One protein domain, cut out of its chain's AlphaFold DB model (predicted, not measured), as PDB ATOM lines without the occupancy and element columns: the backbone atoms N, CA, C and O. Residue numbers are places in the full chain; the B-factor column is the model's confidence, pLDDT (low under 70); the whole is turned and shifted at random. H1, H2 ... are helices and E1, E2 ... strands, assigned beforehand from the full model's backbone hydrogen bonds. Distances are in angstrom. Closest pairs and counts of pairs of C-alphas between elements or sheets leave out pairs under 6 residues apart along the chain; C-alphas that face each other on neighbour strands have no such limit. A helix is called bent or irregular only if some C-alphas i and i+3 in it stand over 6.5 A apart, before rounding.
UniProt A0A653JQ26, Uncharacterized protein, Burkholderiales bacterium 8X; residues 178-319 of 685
ATOM      1  N   SER A 178      -9.040 -19.585 -47.776       86.50
ATOM      2  CA  SER A 178      -9.024 -18.338 -48.551       86.50
ATOM      3  C   SER A 178      -8.499 -17.137 -47.755       86.50
ATOM      4  O   SER A 178      -7.835 -16.271 -48.334       86.50
ATOM      5  N   PHE A 179      -8.718 -17.098 -46.438       86.56
ATOM      6  CA  PHE A 179      -8.212 -16.039 -45.559       86.56
ATOM      7  C   PHE A 179      -6.696 -16.129 -45.354       86.56
ATOM      8  O   PHE A 179      -6.043 -15.118 -45.114       86.56
ATOM      9  N   PHE A 180      -6.114 -17.317 -45.535       88.19
ATOM     10  CA  PHE A 180      -4.673 -17.539 -45.447       88.19
ATOM     11  C   PHE A 180      -3.938 -17.222 -46.762       88.19
ATOM     12  O   PHE A 180      -2.710 -17.251 -46.798       88.19
ATOM     13  N   SER A 181      -4.654 -16.856 -47.837       89.00
ATOM     14  CA  SER A 181      -4.051 -16.520 -49.142       89.00
ATOM     15  C   SER A 181      -3.053 -15.356 -49.093       89.00
ATOM     16  O   SER A 181      -2.168 -15.268 -49.945       89.00
ATOM     17  N   THR A 182      -3.178 -14.475 -48.098       89.81
ATOM     18  CA  THR A 182      -2.245 -13.368 -47.836       89.81
ATOM     19  C   THR A 182      -1.592 -13.435 -46.470       89.81
ATOM     20  O   THR A 182      -1.093 -12.430 -45.963       89.81
ATOM     21  N   ALA A 183      -1.546 -14.633 -45.889       91.12
ATOM     22  CA  ALA A 183      -0.906 -14.833 -44.608       91.12
ATOM     23  C   ALA A 183       0.531 -14.294 -44.631       91.12
ATOM     24  O   ALA A 183       1.300 -14.573 -45.555       91.12
ATOM     25  N   ARG A 184       0.885 -13.529 -43.594       91.56
ATOM     26  CA  ARG A 184       2.224 -12.950 -43.386       91.56
ATOM     27  C   ARG A 184       2.701 -11.977 -44.480       91.56
ATOM     28  O   ARG A 184       3.903 -11.743 -44.588       91.56
ATOM     29  N   GLN A 185       1.798 -11.404 -45.279       95.06
ATOM     30  CA  GLN A 185       2.135 -10.428 -46.331       95.06
ATOM     31  C   GLN A 185       2.029  -8.962 -45.880       95.06
ATOM     32  O   GLN A 185       2.184  -8.059 -46.700       95.06
ATOM     33  N   TRP A 186       1.757  -8.708 -44.598       96.75
ATOM     34  CA  TRP A 186       1.686  -7.359 -44.044       96.75
ATOM     35  C   TRP A 186       2.965  -6.541 -44.279       96.75
ATOM     36  O   TRP A 186       4.084  -7.032 -44.107       96.75
ATOM     37  N   THR A 187       2.772  -5.267 -44.624       96.25
ATOM     38  CA  THR A 187       3.830  -4.298 -44.945       96.25
ATOM     39  C   THR A 187       3.887  -3.122 -43.968       96.25
ATOM     40  O   THR A 187       4.962  -2.558 -43.770       96.25
ATOM     41  N   GLY A 188       2.757  -2.735 -43.359       95.56
ATOM     42  CA  GLY A 188       2.699  -1.639 -42.382       95.56
ATOM     43  C   GLY A 188       3.107  -0.269 -42.930       95.56
ATOM     44  O   GLY A 188       3.645   0.558 -42.180       95.56
ATOM     45  N   ILE A 189       2.934  -0.057 -44.240       96.31
ATOM     46  CA  ILE A 189       3.340   1.171 -44.937       96.31
ATOM     47  C   ILE A 189       2.475   2.382 -44.566       96.31
ATOM     48  O   ILE A 189       2.989   3.498 -44.535       96.31
ATOM     49  N   ASP A 190       1.191   2.177 -44.255       96.50
ATOM     50  CA  ASP A 190       0.279   3.227 -43.808       96.50
ATOM     51  C   ASP A 190       0.333   3.311 -42.280       96.50
ATOM     52  O   ASP A 190      -0.119   2.416 -41.562       96.50
ATOM     53  N   LYS A 191       0.922   4.393 -41.762       97.38
ATOM     54  CA  LYS A 191       1.116   4.622 -40.322       97.38
ATOM     55  C   LYS A 191      -0.180   5.070 -39.652       97.38
ATOM     56  O   LYS A 191      -0.259   6.171 -39.118       97.38
ATOM     57  N   LYS A 192      -1.194   4.205 -39.706       98.44
ATOM     58  CA  LYS A 192      -2.517   4.384 -39.108       98.44
ATOM     59  C   LYS A 192      -2.929   3.182 -38.275       98.44
ATOM     60  O   LYS A 192      -2.559   2.045 -38.567       98.44
ATOM     61  N   ILE A 193      -3.762   3.465 -37.283       98.75
ATOM     62  CA  ILE A 193      -4.537   2.476 -36.541       98.75
ATOM     63  C   ILE A 193      -5.738   2.067 -37.398       98.75
ATOM     64  O   ILE A 193      -6.531   2.922 -37.801       98.75
ATOM     65  N   LEU A 194      -5.907   0.771 -37.641       98.69
ATOM     66  CA  LEU A 194      -7.168   0.218 -38.119       98.69
ATOM     67  C   LEU A 194      -8.090  -0.010 -36.918       98.69
ATOM     68  O   LEU A 194      -7.709  -0.665 -35.943       98.69
ATOM     69  N   PHE A 195      -9.309   0.514 -36.993       98.19
ATOM     70  CA  PHE A 195     -10.327   0.338 -35.966       98.19
ATOM     71  C   PHE A 195     -11.648  -0.119 -36.590       98.19
ATOM     72  O   PHE A 195     -12.135   0.480 -37.546       98.19
ATOM     73  N   VAL A 196     -12.240  -1.193 -36.061       96.81
ATOM     74  CA  VAL A 196     -13.492  -1.765 -36.582       96.81
ATOM     75  C   VAL A 196     -14.636  -1.428 -35.631       96.81
ATOM     76  O   VAL A 196     -14.656  -1.899 -34.497       96.81
ATOM     77  N   CYS A 197     -15.594  -0.619 -36.086       95.19
ATOM     78  CA  CYS A 197     -16.719  -0.149 -35.282       95.19
ATOM     79  C   CYS A 197     -17.979   0.081 -36.147       95.19
ATOM     80  O   CYS A 197     -18.160   1.166 -36.708       95.19
ATOM     81  N   PRO A 198     -18.855  -0.928 -36.309       93.19
ATOM     82  CA  PRO A 198     -20.143  -0.757 -36.985       93.19
ATOM     83  C   PRO A 198     -21.143   0.030 -36.119       93.19
ATOM     84  O   PRO A 198     -21.053  -0.006 -34.901       93.19
ATOM     85  N   ASN A 199     -22.128   0.687 -36.739       92.50
ATOM     86  CA  ASN A 199     -23.225   1.416 -36.075       92.50
ATOM     87  C   ASN A 199     -22.768   2.332 -34.912       92.50
ATOM     88  O   ASN A 199     -23.333   2.307 -33.818       92.50
ATOM     89  N   ALA A 200     -21.756   3.166 -35.148       92.81
ATOM     90  CA  ALA A 200     -21.084   3.994 -34.141       92.81
ATOM     91  C   ALA A 200     -21.983   5.057 -33.468       92.81
ATOM     92  O   ALA A 200     -21.571   5.693 -32.497       92.81
ATOM     93  N   VAL A 201     -23.196   5.282 -33.981       90.50
ATOM     94  CA  VAL A 201     -24.134   6.303 -33.483       90.50
ATOM     95  C   VAL A 201     -25.438   5.691 -32.969       90.50
ATOM     96  O   VAL A 201     -25.950   6.127 -31.940       90.50
ATOM     97  N   THR A 202     -25.993   4.708 -33.674       87.88
ATOM     98  CA  THR A 202     -27.353   4.193 -33.437       87.88
ATOM     99  C   THR A 202     -27.415   3.017 -32.473       87.88
ATOM    100  O   THR A 202     -28.451   2.809 -31.843       87.88
ATOM    101  N   ASP A 203     -26.327   2.265 -32.328       89.31
ATOM    102  CA  ASP A 203     -26.222   1.168 -31.373       89.31
ATOM    103  C   ASP A 203     -25.517   1.658 -30.099       89.31
ATOM    104  O   ASP A 203     -24.419   2.211 -30.154       89.31
ATOM    105  N   SER A 204     -26.146   1.493 -28.933       89.06
ATOM    106  CA  SER A 204     -25.622   2.039 -27.673       89.06
ATOM    107  C   SER A 204     -24.297   1.402 -27.241       89.06
ATOM    108  O   SER A 204     -23.448   2.085 -26.654       89.06
ATOM    109  N   TYR A 205     -24.090   0.121 -27.559       88.31
ATOM    110  CA  TYR A 205     -22.853  -0.596 -27.270       88.31
ATOM    111  C   TYR A 205     -21.722  -0.071 -28.159       88.31
ATOM    112  O   TYR A 205     -20.707   0.410 -27.647       88.31
ATOM    113  N   TYR A 206     -21.926  -0.049 -29.479       91.56
ATOM    114  CA  TYR A 206     -20.911   0.454 -30.408       91.56
ATOM    115  C   TYR A 206     -20.674   1.959 -30.287       91.56
ATOM    116  O   TYR A 206     -19.533   2.402 -30.408       91.56
ATOM    117  N   SER A 207     -21.693   2.753 -29.952       94.31
ATOM    118  CA  SER A 207     -21.508   4.181 -29.682       94.31
ATOM    119  C   SER A 207     -20.606   4.433 -28.478       94.31
ATOM    120  O   SER A 207     -19.798   5.365 -28.508       94.31
ATOM    121  N   SER A 208     -20.700   3.601 -27.440       94.38
ATOM    122  CA  SER A 208     -19.821   3.701 -26.271       94.38
ATOM    123  C   SER A 208     -18.378   3.340 -26.635       94.38
ATOM    124  O   SER A 208     -17.450   4.060 -26.266       94.38
ATOM    125  N   ILE A 209     -18.197   2.279 -27.427       94.94
ATOM    126  CA  ILE A 209     -16.897   1.850 -27.961       94.94
ATOM    127  C   ILE A 209     -16.257   2.940 -28.831       94.94
ATOM    128  O   ILE A 209     -15.095   3.280 -28.623       94.94
ATOM    129  N   TYR A 210     -17.014   3.519 -29.765       97.19
ATOM    130  CA  TYR A 210     -16.545   4.587 -30.648       97.19
ATOM    131  C   TYR A 210     -16.082   5.814 -29.856       97.19
ATOM    132  O   TYR A 210     -14.962   6.286 -30.049       97.19
ATOM    133  N   ARG A 211     -16.906   6.309 -28.921       97.31
ATOM    134  CA  ARG A 211     -16.555   7.482 -28.099       97.31
ATOM    135  C   ARG A 211     -15.298   7.239 -27.278       97.31
ATOM    136  O   ARG A 211     -14.440   8.116 -27.231       97.31
ATOM    137  N   LYS A 212     -15.175   6.050 -26.680       96.94
ATOM    138  CA  LYS A 212     -13.987   5.671 -25.916       96.94
ATOM    139  C   LYS A 212     -12.745   5.625 -26.806       96.94
ATOM    140  O   LYS A 212     -11.750   6.242 -26.470       96.94
ATOM    141  N   PHE A 213     -12.827   5.011 -27.988       98.06
ATOM    142  CA  PHE A 213     -11.718   5.019 -28.945       98.06
ATOM    143  C   PHE A 213     -11.307   6.436 -29.363       98.06
ATOM    144  O   PHE A 213     -10.119   6.721 -29.431       98.06
ATOM    145  N   LYS A 214     -12.256   7.344 -29.623       97.94
ATOM    146  CA  LYS A 214     -11.932   8.735 -29.989       97.94
ATOM    147  C   LYS A 214     -11.339   9.528 -28.827       97.94
ATOM    148  O   LYS A 214     -10.447  10.335 -29.060       97.94
ATOM    149  N   GLN A 215     -11.824   9.310 -27.607       97.81
ATOM    150  CA  GLN A 215     -11.250   9.903 -26.402       97.81
ATOM    151  C   GLN A 215      -9.821   9.410 -26.180       97.81
ATOM    152  O   GLN A 215      -8.935  10.207 -25.885       97.81
ATOM    153  N   ASP A 216      -9.625   8.103 -26.325       97.88
ATOM    154  CA  ASP A 216      -8.371   7.463 -25.998       97.88
ATOM    155  C   ASP A 216      -7.366   7.679 -27.128       97.88
ATOM    156  O   ASP A 216      -6.286   8.145 -26.842       97.88
ATOM    157  N   PHE A 217      -7.677   7.427 -28.399       98.38
ATOM    158  CA  PHE A 217      -6.713   7.391 -29.517       98.38
ATOM    159  C   PHE A 217      -7.047   8.340 -30.682       98.38
ATOM    160  O   PHE A 217      -6.426   8.253 -31.741       98.38
ATOM    161  N   GLY A 218      -8.040   9.221 -30.536       97.19
ATOM    162  CA  GLY A 218      -8.539  10.052 -31.638       97.19
ATOM    163  C   GLY A 218      -7.557  11.106 -32.159       97.19
ATOM    164  O   GLY A 218      -7.761  11.626 -33.255       97.19
ATOM    165  N   ASP A 219      -6.514  11.414 -31.393       98.06
ATOM    166  CA  ASP A 219      -5.376  12.269 -31.743       98.06
ATOM    167  C   ASP A 219      -4.315  11.557 -32.601       98.06
ATOM    168  O   ASP A 219      -3.541  12.221 -33.293       98.06
ATOM    169  N   LEU A 220      -4.283  10.221 -32.594       98.44
ATOM    170  CA  LEU A 220      -3.360   9.422 -33.401       98.44
ATOM    171  C   LEU A 220      -3.925   9.193 -34.815       98.44
ATOM    172  O   LEU A 220      -5.143   9.164 -34.984       98.44
ATOM    173  N   PRO A 221      -3.097   8.982 -35.856       98.38
ATOM    174  CA  PRO A 221      -3.601   8.662 -37.191       98.38
ATOM    175  C   PRO A 221      -4.388   7.342 -37.198       98.38
ATOM    176  O   PRO A 221      -3.877   6.305 -36.772       98.38
ATOM    177  N   HIS A 222      -5.622   7.349 -37.707       98.69
ATOM    178  CA  HIS A 222      -6.483   6.163 -37.714       98.69
ATOM    179  C   HIS A 222      -7.461   6.133 -38.893       98.69
ATOM    180  O   HIS A 222      -7.701   7.142 -39.556       98.69
ATOM    181  N   VAL A 223      -8.029   4.955 -39.142       98.38
ATOM    182  CA  VAL A 223      -9.153   4.725 -40.054       98.38
ATOM    183  C   VAL A 223     -10.176   3.825 -39.372       98.38
ATOM    184  O   VAL A 223      -9.824   2.816 -38.757       98.38
ATOM    185  N   ILE A 224     -11.450   4.201 -39.471       98.19
ATOM    186  CA  ILE A 224     -12.565   3.487 -38.854       98.19
ATOM    187  C   ILE A 224     -13.398   2.830 -39.946       98.19
ATOM    188  O   ILE A 224     -13.922   3.508 -40.830       98.19
ATOM    189  N   VAL A 225     -13.538   1.510 -39.869       96.94
ATOM    190  CA  VAL A 225     -14.353   0.712 -40.791       96.94
ATOM    191  C   VAL A 225     -15.508   0.038 -40.059       96.94
ATOM    192  O   VAL A 225     -15.450  -0.212 -38.858       96.94
ATOM    193  N   GLY A 226     -16.566  -0.295 -40.791       92.25
ATOM    194  CA  GLY A 226     -17.758  -0.954 -40.263       92.25
ATOM    195  C   GLY A 226     -19.028  -0.351 -40.847       92.25
ATOM    196  O   GLY A 226     -19.113   0.856 -41.069       92.25
ATOM    197  N   ALA A 227     -20.028  -1.193 -41.112       91.25
ATOM    198  CA  ALA A 227     -21.299  -0.732 -41.663       91.25
ATOM    199  C   ALA A 227     -21.980   0.274 -40.724       91.25
ATOM    200  O   ALA A 227     -22.110   0.006 -39.530       91.25
ATOM    201  N   GLN A 228     -22.436   1.393 -41.285       92.31
ATOM    202  CA  GLN A 228     -23.208   2.421 -40.589       92.31
ATOM    203  C   GLN A 228     -24.599   2.496 -41.215       92.31
ATOM    204  O   GLN A 228     -24.746   2.412 -42.434       92.31
ATOM    205  N   ASP A 229     -25.621   2.630 -40.387       89.50
ATOM    206  CA  ASP A 229     -27.007   2.850 -40.803       89.50
ATOM    207  C   ASP A 229     -27.352   4.338 -40.964       89.50
ATOM    208  O   ASP A 229     -28.300   4.676 -41.673       89.50
ATOM    209  N   VAL A 230     -26.556   5.220 -40.358       90.62
ATOM    210  CA  VAL A 230     -26.625   6.674 -40.510       90.62
ATOM    211  C   VAL A 230     -25.243   7.250 -40.836       90.62
ATOM    212  O   VAL A 230     -24.229   6.672 -40.441       90.62
ATOM    213  N   PRO A 231     -25.164   8.392 -41.543       91.81
ATOM    214  CA  PRO A 231     -23.900   9.097 -41.727       91.81
ATOM    215  C   PRO A 231     -23.265   9.482 -40.382       91.81
ATOM    216  O   PRO A 231     -23.963   9.926 -39.470       91.81
ATOM    217  N   VAL A 232     -21.942   9.346 -40.279       94.06
ATOM    218  CA  VAL A 232     -21.154   9.754 -39.106       94.06
ATOM    219  C   VAL A 232     -20.233  10.895 -39.523       94.06
ATOM    220  O   VAL A 232     -19.464  10.746 -40.470       94.06
ATOM    221  N   ASP A 233     -20.318  12.028 -38.829       94.38
ATOM    222  CA  ASP A 233     -19.476  13.205 -39.072       94.38
ATOM    223  C   ASP A 233     -18.089  13.030 -38.425       94.38
ATOM    224  O   ASP A 233     -17.780  13.599 -37.380       94.38
ATOM    225  N   ASP A 234     -17.271  12.155 -39.013       96.00
ATOM    226  CA  ASP A 234     -15.869  11.940 -38.647       96.00
ATOM    227  C   ASP A 234     -15.053  11.716 -39.929       96.00
ATOM    228  O   ASP A 234     -15.318  10.752 -40.650       96.00
ATOM    229  N   PRO A 235     -14.042  12.552 -40.233       95.88
ATOM    230  CA  PRO A 235     -13.247  12.405 -41.454       95.88
ATOM    231  C   PRO A 235     -12.451  11.091 -41.520       95.88
ATOM    232  O   PRO A 235     -11.984  10.722 -42.595       95.88
ATOM    233  N   HIS A 236     -12.298  10.377 -40.400       97.31
ATOM    234  CA  HIS A 236     -11.634   9.071 -40.344       97.31
ATOM    235  C   HIS A 236     -12.608   7.892 -40.498       97.31
ATOM    236  O   HIS A 236     -12.167   6.741 -40.521       97.31
ATOM    237  N   MET A 237     -13.920   8.143 -40.595       96.81
ATOM    238  CA  MET A 237     -14.933   7.110 -40.812       96.81
ATOM    239  C   MET A 237     -15.019   6.737 -42.296       96.81
ATOM    240  O   MET A 237     -15.656   7.423 -43.091       96.81
ATOM    241  N   ALA A 238     -14.427   5.600 -42.659       94.75
ATOM    242  CA  ALA A 238     -14.566   5.008 -43.990       94.75
ATOM    243  C   ALA A 238     -15.897   4.248 -44.161       94.75
ATOM    244  O   ALA A 238     -16.367   4.060 -45.282       94.75
ATOM    245  N   GLY A 239     -16.526   3.820 -43.059       92.38
ATOM    246  CA  GLY A 239     -17.794   3.092 -43.082       92.38
ATOM    247  C   GLY A 239     -17.655   1.664 -43.622       92.38
ATOM    248  O   GLY A 239     -16.680   0.965 -43.336       92.38
ATOM    249  N   PHE A 240     -18.658   1.190 -44.368       92.12
ATOM    250  CA  PHE A 240     -18.594  -0.128 -45.007       92.12
ATOM    251  C   PHE A 240     -17.574  -0.120 -46.152       92.12
ATOM    252  O   PHE A 240     -17.670   0.699 -47.064       92.12
ATOM    253  N   VAL A 241     -16.648  -1.078 -46.136       92.94
ATOM    254  CA  VAL A 241     -15.628  -1.263 -47.176       92.94
ATOM    255  C   VAL A 241     -15.792  -2.623 -47.854       92.94
ATOM    256  O   VAL A 241     -16.319  -3.562 -47.264       92.94
ATOM    257  N   SER A 242     -15.348  -2.728 -49.108       91.94
ATOM    258  CA  SER A 242     -15.314  -4.012 -49.829       91.94
ATOM    259  C   SER A 242     -14.288  -4.980 -49.226       91.94
ATOM    260  O   SER A 242     -13.313  -4.529 -48.632       91.94
ATOM    261  N   ASP A 243     -14.433  -6.287 -49.465       87.69
ATOM    262  CA  ASP A 243     -13.462  -7.300 -49.009       87.69
ATOM    263  C   ASP A 243     -12.035  -7.016 -49.512       87.69
ATOM    264  O   ASP A 243     -11.063  -7.202 -48.783       87.69
ATOM    265  N   ALA A 244     -11.896  -6.519 -50.748       91.31
ATOM    266  CA  ALA A 244     -10.601  -6.151 -51.322       91.31
ATOM    267  C   ALA A 244      -9.964  -4.959 -50.590       91.31
ATOM    268  O   ALA A 244      -8.760  -4.955 -50.340       91.31
ATOM    269  N   GLU A 245     -10.781  -3.975 -50.217       94.88
ATOM    270  CA  GLU A 245     -10.328  -2.808 -49.464       94.88
ATOM    271  C   GLU A 245     -10.008  -3.169 -48.010       94.88
ATOM    272  O   GLU A 245      -8.961  -2.785 -47.505       94.88
ATOM    273  N   LEU A 246     -10.842  -3.978 -47.351       93.38
ATOM    274  CA  LEU A 246     -10.559  -4.471 -46.003       93.38
ATOM    275  C   LEU A 246      -9.246  -5.266 -45.965       93.38
ATOM    276  O   LEU A 246      -8.409  -5.056 -45.089       93.38
ATOM    277  N   LYS A 247      -9.025  -6.122 -46.967       93.19
ATOM    278  CA  LYS A 247      -7.767  -6.850 -47.150       93.19
ATOM    279  C   LYS A 247      -6.575  -5.911 -47.331       93.19
ATOM    280  O   LYS A 247      -5.537  -6.139 -46.715       93.19
ATOM    281  N   ARG A 248      -6.712  -4.851 -48.134       95.94
ATOM    282  CA  ARG A 248      -5.678  -3.814 -48.277       95.94
ATOM    283  C   ARG A 248      -5.355  -3.175 -46.928       95.94
ATOM    284  O   ARG A 248      -4.188  -3.093 -46.563       95.94
ATOM    285  N   LEU A 249      -6.375  -2.801 -46.154       97.25
ATOM    286  CA  LEU A 249      -6.200  -2.210 -44.827       97.25
ATOM    287  C   LEU A 249      -5.464  -3.150 -43.864       97.25
ATOM    288  O   LEU A 249      -4.554  -2.693 -43.181       97.25
ATOM    289  N   TYR A 250      -5.774  -4.452 -43.861       96.50
ATOM    290  CA  TYR A 250      -5.023  -5.434 -43.068       96.50
ATOM    291  C   TYR A 250      -3.556  -5.580 -43.490       96.50
ATOM    292  O   TYR A 250      -2.740  -5.971 -42.665       96.50
ATOM    293  N   LEU A 251      -3.201  -5.312 -44.748       96.94
ATOM    294  CA  LEU A 251      -1.819  -5.420 -45.233       96.94
ATOM    295  C   LEU A 251      -1.026  -4.117 -45.066       96.94
ATOM    296  O   LEU A 251       0.200  -4.159 -44.934       96.94
ATOM    297  N   GLU A 252      -1.702  -2.970 -45.102       97.81
ATOM    298  CA  GLU A 252      -1.064  -1.654 -45.169       97.81
ATOM    299  C   GLU A 252      -1.092  -0.889 -43.841       97.81
ATOM    300  O   GLU A 252      -0.104  -0.216 -43.551       97.81
ATOM    301  N   CYS A 253      -2.150  -0.990 -43.024       98.62
ATOM    302  CA  CYS A 253      -2.216  -0.284 -41.736       98.62
ATOM    303  C   CYS A 253      -1.152  -0.796 -40.762       98.62
ATOM    304  O   CYS A 253      -0.772  -1.965 -40.787       98.62
ATOM    305  N   ALA A 254      -0.675   0.069 -39.870       98.38
ATOM    306  CA  ALA A 254       0.413  -0.266 -38.960       98.38
ATOM    307  C   ALA A 254      -0.016  -1.222 -37.839       98.38
ATOM    308  O   ALA A 254       0.784  -2.051 -37.413       98.38
ATOM    309  N   VAL A 255      -1.250  -1.091 -37.347       98.62
ATOM    310  CA  VAL A 255      -1.748  -1.836 -36.184       98.62
ATOM    311  C   VAL A 255      -3.273  -1.917 -36.201       98.62
ATOM    312  O   VAL A 255      -3.937  -0.944 -36.562       98.62
ATOM    313  N   LEU A 256      -3.838  -3.043 -35.758       98.50
ATOM    314  CA  LEU A 256      -5.240  -3.116 -35.337       98.50
ATOM    315  C   LEU A 256      -5.335  -2.889 -33.831       98.50
ATOM    316  O   LEU A 256      -4.732  -3.625 -33.053       98.50
ATOM    317  N   TYR A 257      -6.164  -1.934 -33.416       98.25
ATOM    318  CA  TYR A 257      -6.567  -1.837 -32.016       98.25
ATOM    319  C   TYR A 257      -7.865  -2.617 -31.783       98.25
ATOM    320  O   TYR A 257      -8.929  -2.249 -32.291       98.25
ATOM    321  N   TYR A 258      -7.785  -3.700 -31.010       97.00
ATOM    322  CA  TYR A 258      -8.932  -4.529 -30.659       97.00
ATOM    323  C   TYR A 258      -9.460  -4.178 -29.264       97.00
ATOM    324  O   TYR A 258      -8.914  -4.576 -28.238       97.00
ATOM    325  N   HIS A 259     -10.565  -3.431 -29.240       93.88
ATOM    326  CA  HIS A 259     -11.121  -2.811 -28.032       93.88
ATOM    327  C   HIS A 259     -11.828  -3.771 -27.059       93.88
ATOM    328  O   HIS A 259     -12.206  -3.355 -25.964       93.88
ATOM    329  N   SER A 260     -12.148  -4.998 -27.482       93.81
ATOM    330  CA  SER A 260     -13.088  -5.842 -26.737       93.81
ATOM    331  C   SER A 260     -12.487  -6.344 -25.429       93.81
ATOM    332  O   SER A 260     -11.401  -6.920 -25.407       93.81
ATOM    333  N   THR A 261     -13.251  -6.198 -24.350       93.62
ATOM    334  CA  THR A 261     -12.984  -6.790 -23.030       93.62
ATOM    335  C   THR A 261     -13.892  -7.993 -22.753       93.62
ATOM    336  O   THR A 261     -13.977  -8.476 -21.623       93.62
ATOM    337  N   GLU A 262     -14.637  -8.453 -23.759       94.12
ATOM    338  CA  GLU A 262     -15.522  -9.607 -23.622       94.12
ATOM    339  C   GLU A 262     -14.675 -10.873 -23.470       94.12
ATOM    340  O   GLU A 262     -13.809 -11.153 -24.298       94.12
ATOM    341  N   ILE A 263     -14.930 -11.661 -22.427       94.06
ATOM    342  CA  ILE A 263     -14.125 -12.845 -22.093       94.06
ATOM    343  C   ILE A 263     -14.635 -14.117 -22.779       94.06
ATOM    344  O   ILE A 263     -14.042 -15.181 -22.624       94.06
ATOM    345  N   ARG A 264     -15.762 -14.001 -23.498       93.88
ATOM    346  CA  ARG A 264     -16.491 -15.083 -24.183       93.88
ATOM    347  C   ARG A 264     -16.950 -14.731 -25.591       93.88
ATOM    348  O   ARG A 264     -17.589 -15.566 -26.217       93.88
ATOM    349  N   HIS A 265     -16.635 -13.545 -26.104       92.56
ATOM    350  CA  HIS A 265     -17.037 -13.114 -27.442       92.56
ATOM    351  C   HIS A 265     -15.889 -12.390 -28.148       92.56
ATOM    352  O   HIS A 265     -15.178 -11.586 -27.544       92.56
ATOM    353  N   ILE A 266     -15.685 -12.698 -29.429       91.38
ATOM    354  CA  ILE A 266     -14.613 -12.118 -30.234       91.38
ATOM    355  C   ILE A 266     -15.094 -11.841 -31.658       91.38
ATOM    356  O   ILE A 266     -15.863 -12.611 -32.230       91.38
ATOM    357  N   HIS A 267     -14.628 -10.734 -32.235       89.75
ATOM    358  CA  HIS A 267     -14.813 -10.440 -33.654       89.75
ATOM    359  C   HIS A 267     -13.741 -11.138 -34.506       89.75
ATOM    360  O   HIS A 267     -12.640 -11.403 -34.036       89.75
ATOM    361  N   TYR A 268     -14.023 -11.388 -35.787       88.31
ATOM    362  CA  TYR A 268     -13.047 -12.022 -36.688       88.31
ATOM    363  C   TYR A 268     -11.851 -11.124 -37.022       88.31
ATOM    364  O   TYR A 268     -10.752 -11.623 -37.245       88.31
ATOM    365  N   SER A 269     -12.035  -9.804 -36.994       92.00
ATOM    366  CA  SER A 269     -11.023  -8.827 -37.401       92.00
ATOM    367  C   SER A 269      -9.641  -8.980 -36.746       92.00
ATOM    368  O   SER A 269      -8.662  -8.954 -37.488       92.00
ATOM    369  N   PRO A 270      -9.496  -9.172 -35.416       93.94
ATOM    370  CA  PRO A 270      -8.186  -9.458 -34.819       93.94
ATOM    371  C   PRO A 270      -7.541 -10.754 -35.311       93.94
ATOM    372  O   PRO A 270      -6.321 -10.825 -35.404       93.94
ATOM    373  N   ILE A 271      -8.332 -11.768 -35.659       92.38
ATOM    374  CA  ILE A 271      -7.804 -13.041 -36.156       92.38
ATOM    375  C   ILE A 271      -7.320 -12.866 -37.599       92.38
ATOM    376  O   ILE A 271      -6.221 -13.290 -37.942       92.38
ATOM    377  N   GLU A 272      -8.103 -12.186 -38.441       92.75
ATOM    378  CA  GLU A 272      -7.718 -11.868 -39.822       92.75
ATOM    379  C   GLU A 272      -6.468 -10.978 -39.879       92.75
ATOM    380  O   GLU A 272      -5.573 -11.210 -40.694       92.75
ATOM    381  N   ALA A 273      -6.375  -9.991 -38.985       94.25
ATOM    382  CA  ALA A 273      -5.192  -9.157 -38.812       94.25
ATOM    383  C   ALA A 273      -3.943  -9.991 -38.480       94.25
ATOM    384  O   ALA A 273      -2.942  -9.904 -39.196       94.25
ATOM    385  N   ALA A 274      -4.043 -10.854 -37.462       93.25
ATOM    386  CA  ALA A 274      -2.964 -11.743 -37.044       93.25
ATOM    387  C   ALA A 274      -2.531 -12.699 -38.174       93.25
ATOM    388  O   ALA A 274      -1.337 -12.850 -38.431       93.25
ATOM    389  N   ILE A 275      -3.478 -13.279 -38.927       92.69
ATOM    390  CA  ILE A 275      -3.177 -14.143 -40.085       92.69
ATOM    391  C   ILE A 275      -2.322 -13.399 -41.120       92.69
ATOM    392  O   ILE A 275      -1.310 -13.925 -41.593       92.69
ATOM    393  N   ASN A 276      -2.694 -12.165 -41.469       94.31
ATOM    394  CA  ASN A 276      -1.956 -11.352 -42.440       94.31
ATOM    395  C   ASN A 276      -0.605 -10.844 -41.898       94.31
ATOM    396  O   ASN A 276       0.254 -10.435 -42.683       94.31
ATOM    397  N   GLY A 277      -0.375 -10.944 -40.586       94.06
ATOM    398  CA  GLY A 277       0.848 -10.521 -39.904       94.06
ATOM    399  C   GLY A 277       0.860  -9.042 -39.519       94.06
ATOM    400  O   GLY A 277       1.948  -8.477 -39.381       94.06
ATOM    401  N   MET A 278      -0.314  -8.415 -39.408       96.81
ATOM    402  CA  MET A 278      -0.454  -7.065 -38.866       96.81
ATOM    403  C   MET A 278      -0.453  -7.122 -37.336       96.81
ATOM    404  O   MET A 278      -1.274  -7.860 -36.797       96.81
ATOM    405  N   PRO A 279       0.368  -6.303 -36.649       97.31
ATOM    406  CA  PRO A 279       0.332  -6.194 -35.194       97.31
ATOM    407  C   PRO A 279      -1.074  -5.893 -34.659       97.31
ATOM    408  O   PRO A 279      -1.750  -4.972 -35.128       97.31
ATOM    409  N   VAL A 280      -1.492  -6.631 -33.639       97.12
ATOM    410  CA  VAL A 280      -2.759  -6.496 -32.927       97.12
ATOM    411  C   VAL A 280      -2.477  -6.091 -31.488       97.12
ATOM    412  O   VAL A 280      -1.824  -6.800 -30.726       97.12
ATOM    413  N   VAL A 281      -3.026  -4.944 -31.091       97.50
ATOM    414  CA  VAL A 281      -3.031  -4.511 -29.692       97.50
ATOM    415  C   VAL A 281      -4.387  -4.839 -29.080       97.50
ATOM    416  O   VAL A 281      -5.417  -4.387 -29.586       97.50
ATOM    417  N   PHE A 282      -4.405  -5.632 -28.008       96.06
ATOM    418  CA  PHE A 282      -5.632  -6.162 -27.406       96.06
ATOM    419  C   PHE A 282      -5.602  -6.162 -25.877       96.06
ATOM    420  O   PHE A 282      -4.544  -6.126 -25.252       96.06
ATOM    421  N   HIS A 283      -6.785  -6.211 -25.267       95.31
ATOM    422  CA  HIS A 283      -6.935  -6.114 -23.818       95.31
ATOM    423  C   HIS A 283      -6.647  -7.443 -23.097       95.31
ATOM    424  O   HIS A 283      -7.120  -8.507 -23.515       95.31
ATOM    425  N   GLU A 284      -5.938  -7.374 -21.969       94.31
ATOM    426  CA  GLU A 284      -5.704  -8.496 -21.052       94.31
ATOM    427  C   GLU A 284      -7.023  -9.055 -20.490       94.31
ATOM    428  O   GLU A 284      -7.954  -8.320 -20.165       94.31
ATOM    429  N   GLY A 285      -7.148 -10.374 -20.395       91.31
ATOM    430  CA  GLY A 285      -8.364 -11.035 -19.923       91.31
ATOM    431  C   GLY A 285      -9.507 -11.100 -20.941       91.31
ATOM    432  O   GLY A 285     -10.501 -11.767 -20.663       91.31
ATOM    433  N   SER A 286      -9.387 -10.475 -22.120       93.50
ATOM    434  CA  SER A 286     -10.347 -10.651 -23.221       93.50
ATOM    435  C   SER A 286     -10.347 -12.091 -23.755       93.50
ATOM    436  O   SER A 286      -9.431 -12.875 -23.502       93.50
ATOM    437  N   LEU A 287     -11.354 -12.451 -24.556       92.94
ATOM    438  CA  LEU A 287     -11.381 -13.752 -25.224       92.94
ATOM    439  C   LEU A 287     -10.132 -13.965 -26.096       92.94
ATOM    440  O   LEU A 287      -9.604 -15.072 -26.137       92.94
ATOM    441  N   LEU A 288      -9.630 -12.919 -26.758       92.19
ATOM    442  CA  LEU A 288      -8.427 -13.036 -27.579       92.19
ATOM    443  C   LEU A 288      -7.202 -13.429 -26.737       92.19
ATOM    444  O   LEU A 288      -6.479 -14.330 -27.140       92.19
ATOM    445  N   ASP A 289      -7.033 -12.841 -25.548       91.81
ATOM    446  CA  ASP A 289      -5.979 -13.216 -24.587       91.81
ATOM    447  C   ASP A 289      -6.135 -14.667 -24.097       91.81
ATOM    448  O   ASP A 289      -5.178 -15.437 -24.046       91.81
ATOM    449  N   ARG A 290      -7.373 -15.102 -23.815       89.56
ATOM    450  CA  ARG A 290      -7.642 -16.498 -23.418       89.56
ATOM    451  C   ARG A 290      -7.296 -17.503 -24.520       89.56
ATOM    452  O   ARG A 290      -6.887 -18.626 -24.214       89.56
ATOM    453  N   LEU A 291      -7.518 -17.136 -25.782       87.06
ATOM    454  CA  LEU A 291      -7.261 -17.999 -26.935       87.06
ATOM    455  C   LEU A 291      -5.792 -17.987 -27.353       87.06
ATOM    456  O   LEU A 291      -5.313 -18.999 -27.848       87.06
ATOM    457  N   SER A 292      -5.072 -16.891 -27.129       82.19
ATOM    458  CA  SER A 292      -3.702 -16.726 -27.608       82.19
ATOM    459  C   SER A 292      -2.631 -17.417 -26.753       82.19
ATOM    460  O   SER A 292      -1.479 -17.407 -27.168       82.19
ATOM    461  N   ARG A 293      -2.991 -17.999 -25.587       73.06
ATOM    462  CA  ARG A 293      -2.216 -18.904 -24.686       73.06
ATOM    463  C   ARG A 293      -0.680 -18.723 -24.666       73.06
ATOM    464  O   ARG A 293       0.051 -19.698 -24.508       73.06
ATOM    465  N   GLY A 294      -0.190 -17.491 -24.781       73.94
ATOM    466  CA  GLY A 294       1.235 -17.232 -25.006       73.94
ATOM    467  C   GLY A 294       1.535 -15.852 -25.588       73.94
ATOM    468  O   GLY A 294       2.568 -15.280 -25.242       73.94
ATOM    469  N   ALA A 295       0.623 -15.280 -26.381       83.75
ATOM    470  CA  ALA A 295       0.816 -13.940 -26.935       83.75
ATOM    471  C   ALA A 295       0.721 -12.859 -25.846       83.75
ATOM    472  O   ALA A 295      -0.355 -12.578 -25.318       83.75
ATOM    473  N   THR A 296       1.848 -12.228 -25.520       89.06
ATOM    474  CA  THR A 296       1.936 -11.218 -24.448       89.06
ATOM    475  C   THR A 296       2.398  -9.859 -24.949       89.06
ATOM    476  O   THR A 296       2.162  -8.853 -24.290       89.06
ATOM    477  N   LYS A 297       3.035  -9.801 -26.121       93.56
ATOM    478  CA  LYS A 297       3.702  -8.585 -26.611       93.56
ATOM    479  C   LYS A 297       2.750  -7.518 -27.147       93.56
ATOM    480  O   LYS A 297       3.047  -6.334 -27.020       93.56
ATOM    481  N   GLY A 298       1.621  -7.928 -27.726       93.56
ATOM    482  CA  GLY A 298       0.535  -7.034 -28.159       93.56
ATOM    483  C   GLY A 298      -0.535  -6.818 -27.084       93.56
ATOM    484  O   GLY A 298      -1.521  -6.117 -27.302       93.56
ATOM    485  N   ARG A 299      -0.372  -7.435 -25.912       95.38
ATOM    486  CA  ARG A 299      -1.363  -7.396 -24.843       95.38
ATOM    487  C   ARG A 299      -1.183  -6.148 -23.986       95.38
ATOM    488  O   ARG A 299      -0.069  -5.835 -23.588       95.38
ATOM    489  N   ALA A 300      -2.288  -5.495 -23.650       96.38
ATOM    490  CA  ALA A 300      -2.315  -4.342 -22.763       96.38
ATOM    491  C   ALA A 300      -3.316  -4.537 -21.615       96.38
ATOM    492  O   ALA A 300      -4.456  -4.951 -21.827       96.38
ATOM    493  N   SER A 301      -2.897  -4.192 -20.401       95.62
ATOM    494  CA  SER A 301      -3.706  -4.204 -19.174       95.62
ATOM    495  C   SER A 301      -4.446  -2.881 -18.922       95.62
ATOM    496  O   SER A 301      -5.325  -2.798 -18.065       95.62
ATOM    497  N   SER A 302      -4.085  -1.829 -19.663       96.50
ATOM    498  CA  SER A 302      -4.616  -0.470 -19.518       96.50
ATOM    499  C   SER A 302      -4.608   0.289 -20.849       96.50
ATOM    500  O   SER A 302      -3.948  -0.111 -21.812       96.50
ATOM    501  N   VAL A 303      -5.341   1.404 -20.909       96.62
ATOM    502  CA  VAL A 303      -5.367   2.283 -22.092       96.62
ATOM    503  C   VAL A 303      -4.005   2.949 -22.294       96.62
ATOM    504  O   VAL A 303      -3.558   3.106 -23.427       96.62
ATOM    505  N   GLU A 304      -3.318   3.291 -21.207       97.81
ATOM    506  CA  GLU A 304      -1.985   3.889 -21.209       97.81
ATOM    507  C   GLU A 304      -0.945   2.931 -21.801       97.81
ATOM    508  O   GLU A 304      -0.121   3.328 -22.626       97.81
ATOM    509  N   GLU A 305      -1.011   1.651 -21.428       98.00
ATOM    510  CA  GLU A 305      -0.151   0.613 -22.000       98.00
ATOM    511  C   GLU A 305      -0.473   0.372 -23.479       98.00
ATOM    512  O   GLU A 305       0.439   0.343 -24.308       98.00
ATOM    513  N   ALA A 306      -1.761   0.287 -23.833       98.12
ATOM    514  CA  ALA A 306      -2.186   0.152 -25.225       98.12
ATOM    515  C   ALA A 306      -1.697   1.331 -26.080       98.12
ATOM    516  O   ALA A 306      -1.179   1.120 -27.177       98.12
ATOM    517  N   ARG A 307      -1.795   2.564 -25.564       98.50
ATOM    518  CA  ARG A 307      -1.254   3.765 -26.215       98.50
ATOM    519  C   ARG A 307       0.241   3.646 -26.444       98.50
ATOM    520  O   ARG A 307       0.682   3.835 -27.571       98.50
ATOM    521  N   SER A 308       0.996   3.312 -25.402       98.38
ATOM    522  CA  SER A 308       2.451   3.178 -25.481       98.38
ATOM    523  C   SER A 308       2.873   2.166 -26.555       98.38
ATOM    524  O   SER A 308       3.772   2.435 -27.354       98.38
ATOM    525  N   LEU A 309       2.184   1.022 -26.640       98.44
ATOM    526  CA  LEU A 309       2.414   0.028 -27.693       98.44
ATOM    527  C   LEU A 309       2.091   0.585 -29.084       98.44
ATOM    528  O   LEU A 309       2.916   0.486 -29.991       98.44
ATOM    529  N   ILE A 310       0.918   1.199 -29.252       98.69
ATOM    530  CA  ILE A 310       0.472   1.764 -30.533       98.69
ATOM    531  C   ILE A 310       1.435   2.852 -31.021       98.69
ATOM    532  O   ILE A 310       1.842   2.821 -32.179       98.69
ATOM    533  N   GLU A 311       1.844   3.782 -30.161       98.69
ATOM    534  CA  GLU A 311       2.774   4.862 -30.513       98.69
ATOM    535  C   GLU A 311       4.129   4.313 -30.974       98.69
ATOM    536  O   GLU A 311       4.668   4.768 -31.984       98.69
ATOM    537  N   ARG A 312       4.654   3.279 -30.301       98.56
ATOM    538  CA  ARG A 312       5.893   2.597 -30.716       98.56
ATOM    539  C   ARG A 312       5.746   1.896 -32.068       98.56
ATOM    540  O   ARG A 312       6.648   1.988 -32.901       98.56
ATOM    541  N   ILE A 313       4.613   1.237 -32.317       98.50
ATOM    542  CA  ILE A 313       4.337   0.587 -33.608       98.50
ATOM    543  C   ILE A 313       4.225   1.635 -34.728       98.50
ATOM    544  O   ILE A 313       4.825   1.470 -35.793       98.50
ATOM    545  N   LEU A 314       3.521   2.744 -34.483       98.44
ATOM    546  CA  LEU A 314       3.404   3.861 -35.428       98.44
ATOM    547  C   LEU A 314       4.765   4.514 -35.718       98.44
ATOM    548  O   LEU A 314       5.032   4.873 -36.866       98.44
ATOM    549  N   ALA A 315       5.644   4.600 -34.715       97.81
ATOM    550  CA  ALA A 315       7.020   5.080 -34.855       97.81
ATOM    551  C   ALA A 315       7.955   4.096 -35.591       97.81
ATOM    552  O   ALA A 315       9.075   4.469 -35.935       97.81
ATOM    553  N   GLY A 316       7.504   2.867 -35.868       96.62
ATOM    554  CA  GLY A 316       8.274   1.866 -36.606       96.62
ATOM    555  C   GLY A 316       9.276   1.083 -35.757       96.62
ATOM    556  O   GLY A 316      10.333   0.725 -36.263       96.62
ATOM    557  N   ASP A 317       8.968   0.815 -34.484       98.25
ATOM    558  CA  ASP A 317       9.771  -0.060 -33.618       98.25
ATOM    559  C   ASP A 317       9.805  -1.505 -34.165       98.25
ATOM    560  O   ASP A 317       8.945  -2.334 -33.857       98.25
ATOM    561  N   GLU A 318      10.789  -1.800 -35.023       96.81
ATOM    562  CA  GLU A 318      10.918  -3.085 -35.725       96.81
ATOM    563  C   GLU A 318      11.054  -4.273 -34.767       96.81
ATOM    564  O   GLU A 318      10.530  -5.354 -35.050       96.81
ATOM    565  N   GLN A 319      11.721  -4.078 -33.623       97.75
ATOM    566  CA  GLN A 319      11.877  -5.131 -32.624       97.75
ATOM    567  C   GLN A 319      10.524  -5.463 -31.992       97.75
ATOM    568  O   GLN A 319      10.135  -6.631 -31.987       97.75
TER     569      GLN A 319
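AT A GLANCE: This is residues 178 to 319 of the 685 residues of an uncharacterized protein of Burkholderiales bacterium 8X (UniProt A0A653JQ26). A twisted wall of five parallel strands runs through the body, with helices over both of its faces: H2 and H6 over one, H3 and H4 over the other. H1 packs on H4 away from the sheet, and H5 sits by the end of the edge strand E5. The printed part has 142 residues with six named helices and five named strands, along the chain H1 E1 H2 E2 E3 H3 E4 H4 E5 H5 H6; the sheet's order is E3 E2 E1 E4 E5. The class is mixed, helices and strands, and the whole is compact, with a radius of gyration of the C-alphas of 14.2 A and spans of 39 by 31 by 29 A.

IN THESE COORDINATES: The sheet holds E3, residues 237 to 239; E2, 222 to 225; E1, 190 to 196, 16.3 A long from C-alpha 190 at (0.279, 3.227, -43.808); E4, 253 to 258, 13.6 A; and E5, 280 to 283. The helices are H2, residues 204 to 217, 19.7 A; H6, 303 to 314, 16.0 A, ending with C-alpha 314 at (3.404, 3.861, -35.428); H3, 243 to 252, 14.2 A; H4, 269 to 276, 10.7 A; H5, 287 to 292; and H1, 178 to 182, from C-alpha 178 at (-9.024, -18.338, -48.551).

HOW THE PARTS SIT: The sheet is only just strongly twisted, its C-alphas up to 4.2 A off the best plane. Pairs within hydrogen-bond range are N 238 and O 224 for E3 and E2, 2.8 A; N 223 and O 193 for E2 and E1, 2.9 A; N 194 and O 255 for E1 and E4, 2.8 A; N 281 and O 256 for E4 and E5, 2.9 A. E1, H2, E2 and E4, H4, E5 are strand-helix-strand units, parallel neighbour strands with a helix between; E3, H3, E4 is a split one, with E2 and E1 between its strands. The three crossovers are right-handed. H6 is over E4, along the strands at 9 degrees on the local plane. H2, on the same face, is over E1. H3 is over E2 and E1 on the opposite face. There H3 and H4 touch, the closest C-alphas being those of Tyr 250 and Ala 273, 5.7 A. H1 and H4 touch at Thr 182 and Asn 276, their closest C-alphas, 5.8 A. H5 is only just not on the sheet, with 4 pairs of C-alphas within 10 A. Each O i to N i+4 pair is within hydrogen-bond range in H2, H3, H4, H5 and H6; in H1, only just irregular with C-alphas 179 and 182 6.9 A apart, 0 of 1 is, beside 1 of 2 O i to N i+3 pairs.

THE WHOLE: The two C-alphas farthest apart are those of Val 230 and Gln 319, 41.0 A. The printed part has no cut, and the link from E2 to E3, 11 residues, is long. The mean pLDDT of the printed part is 94.3, and no printed residue is under 70.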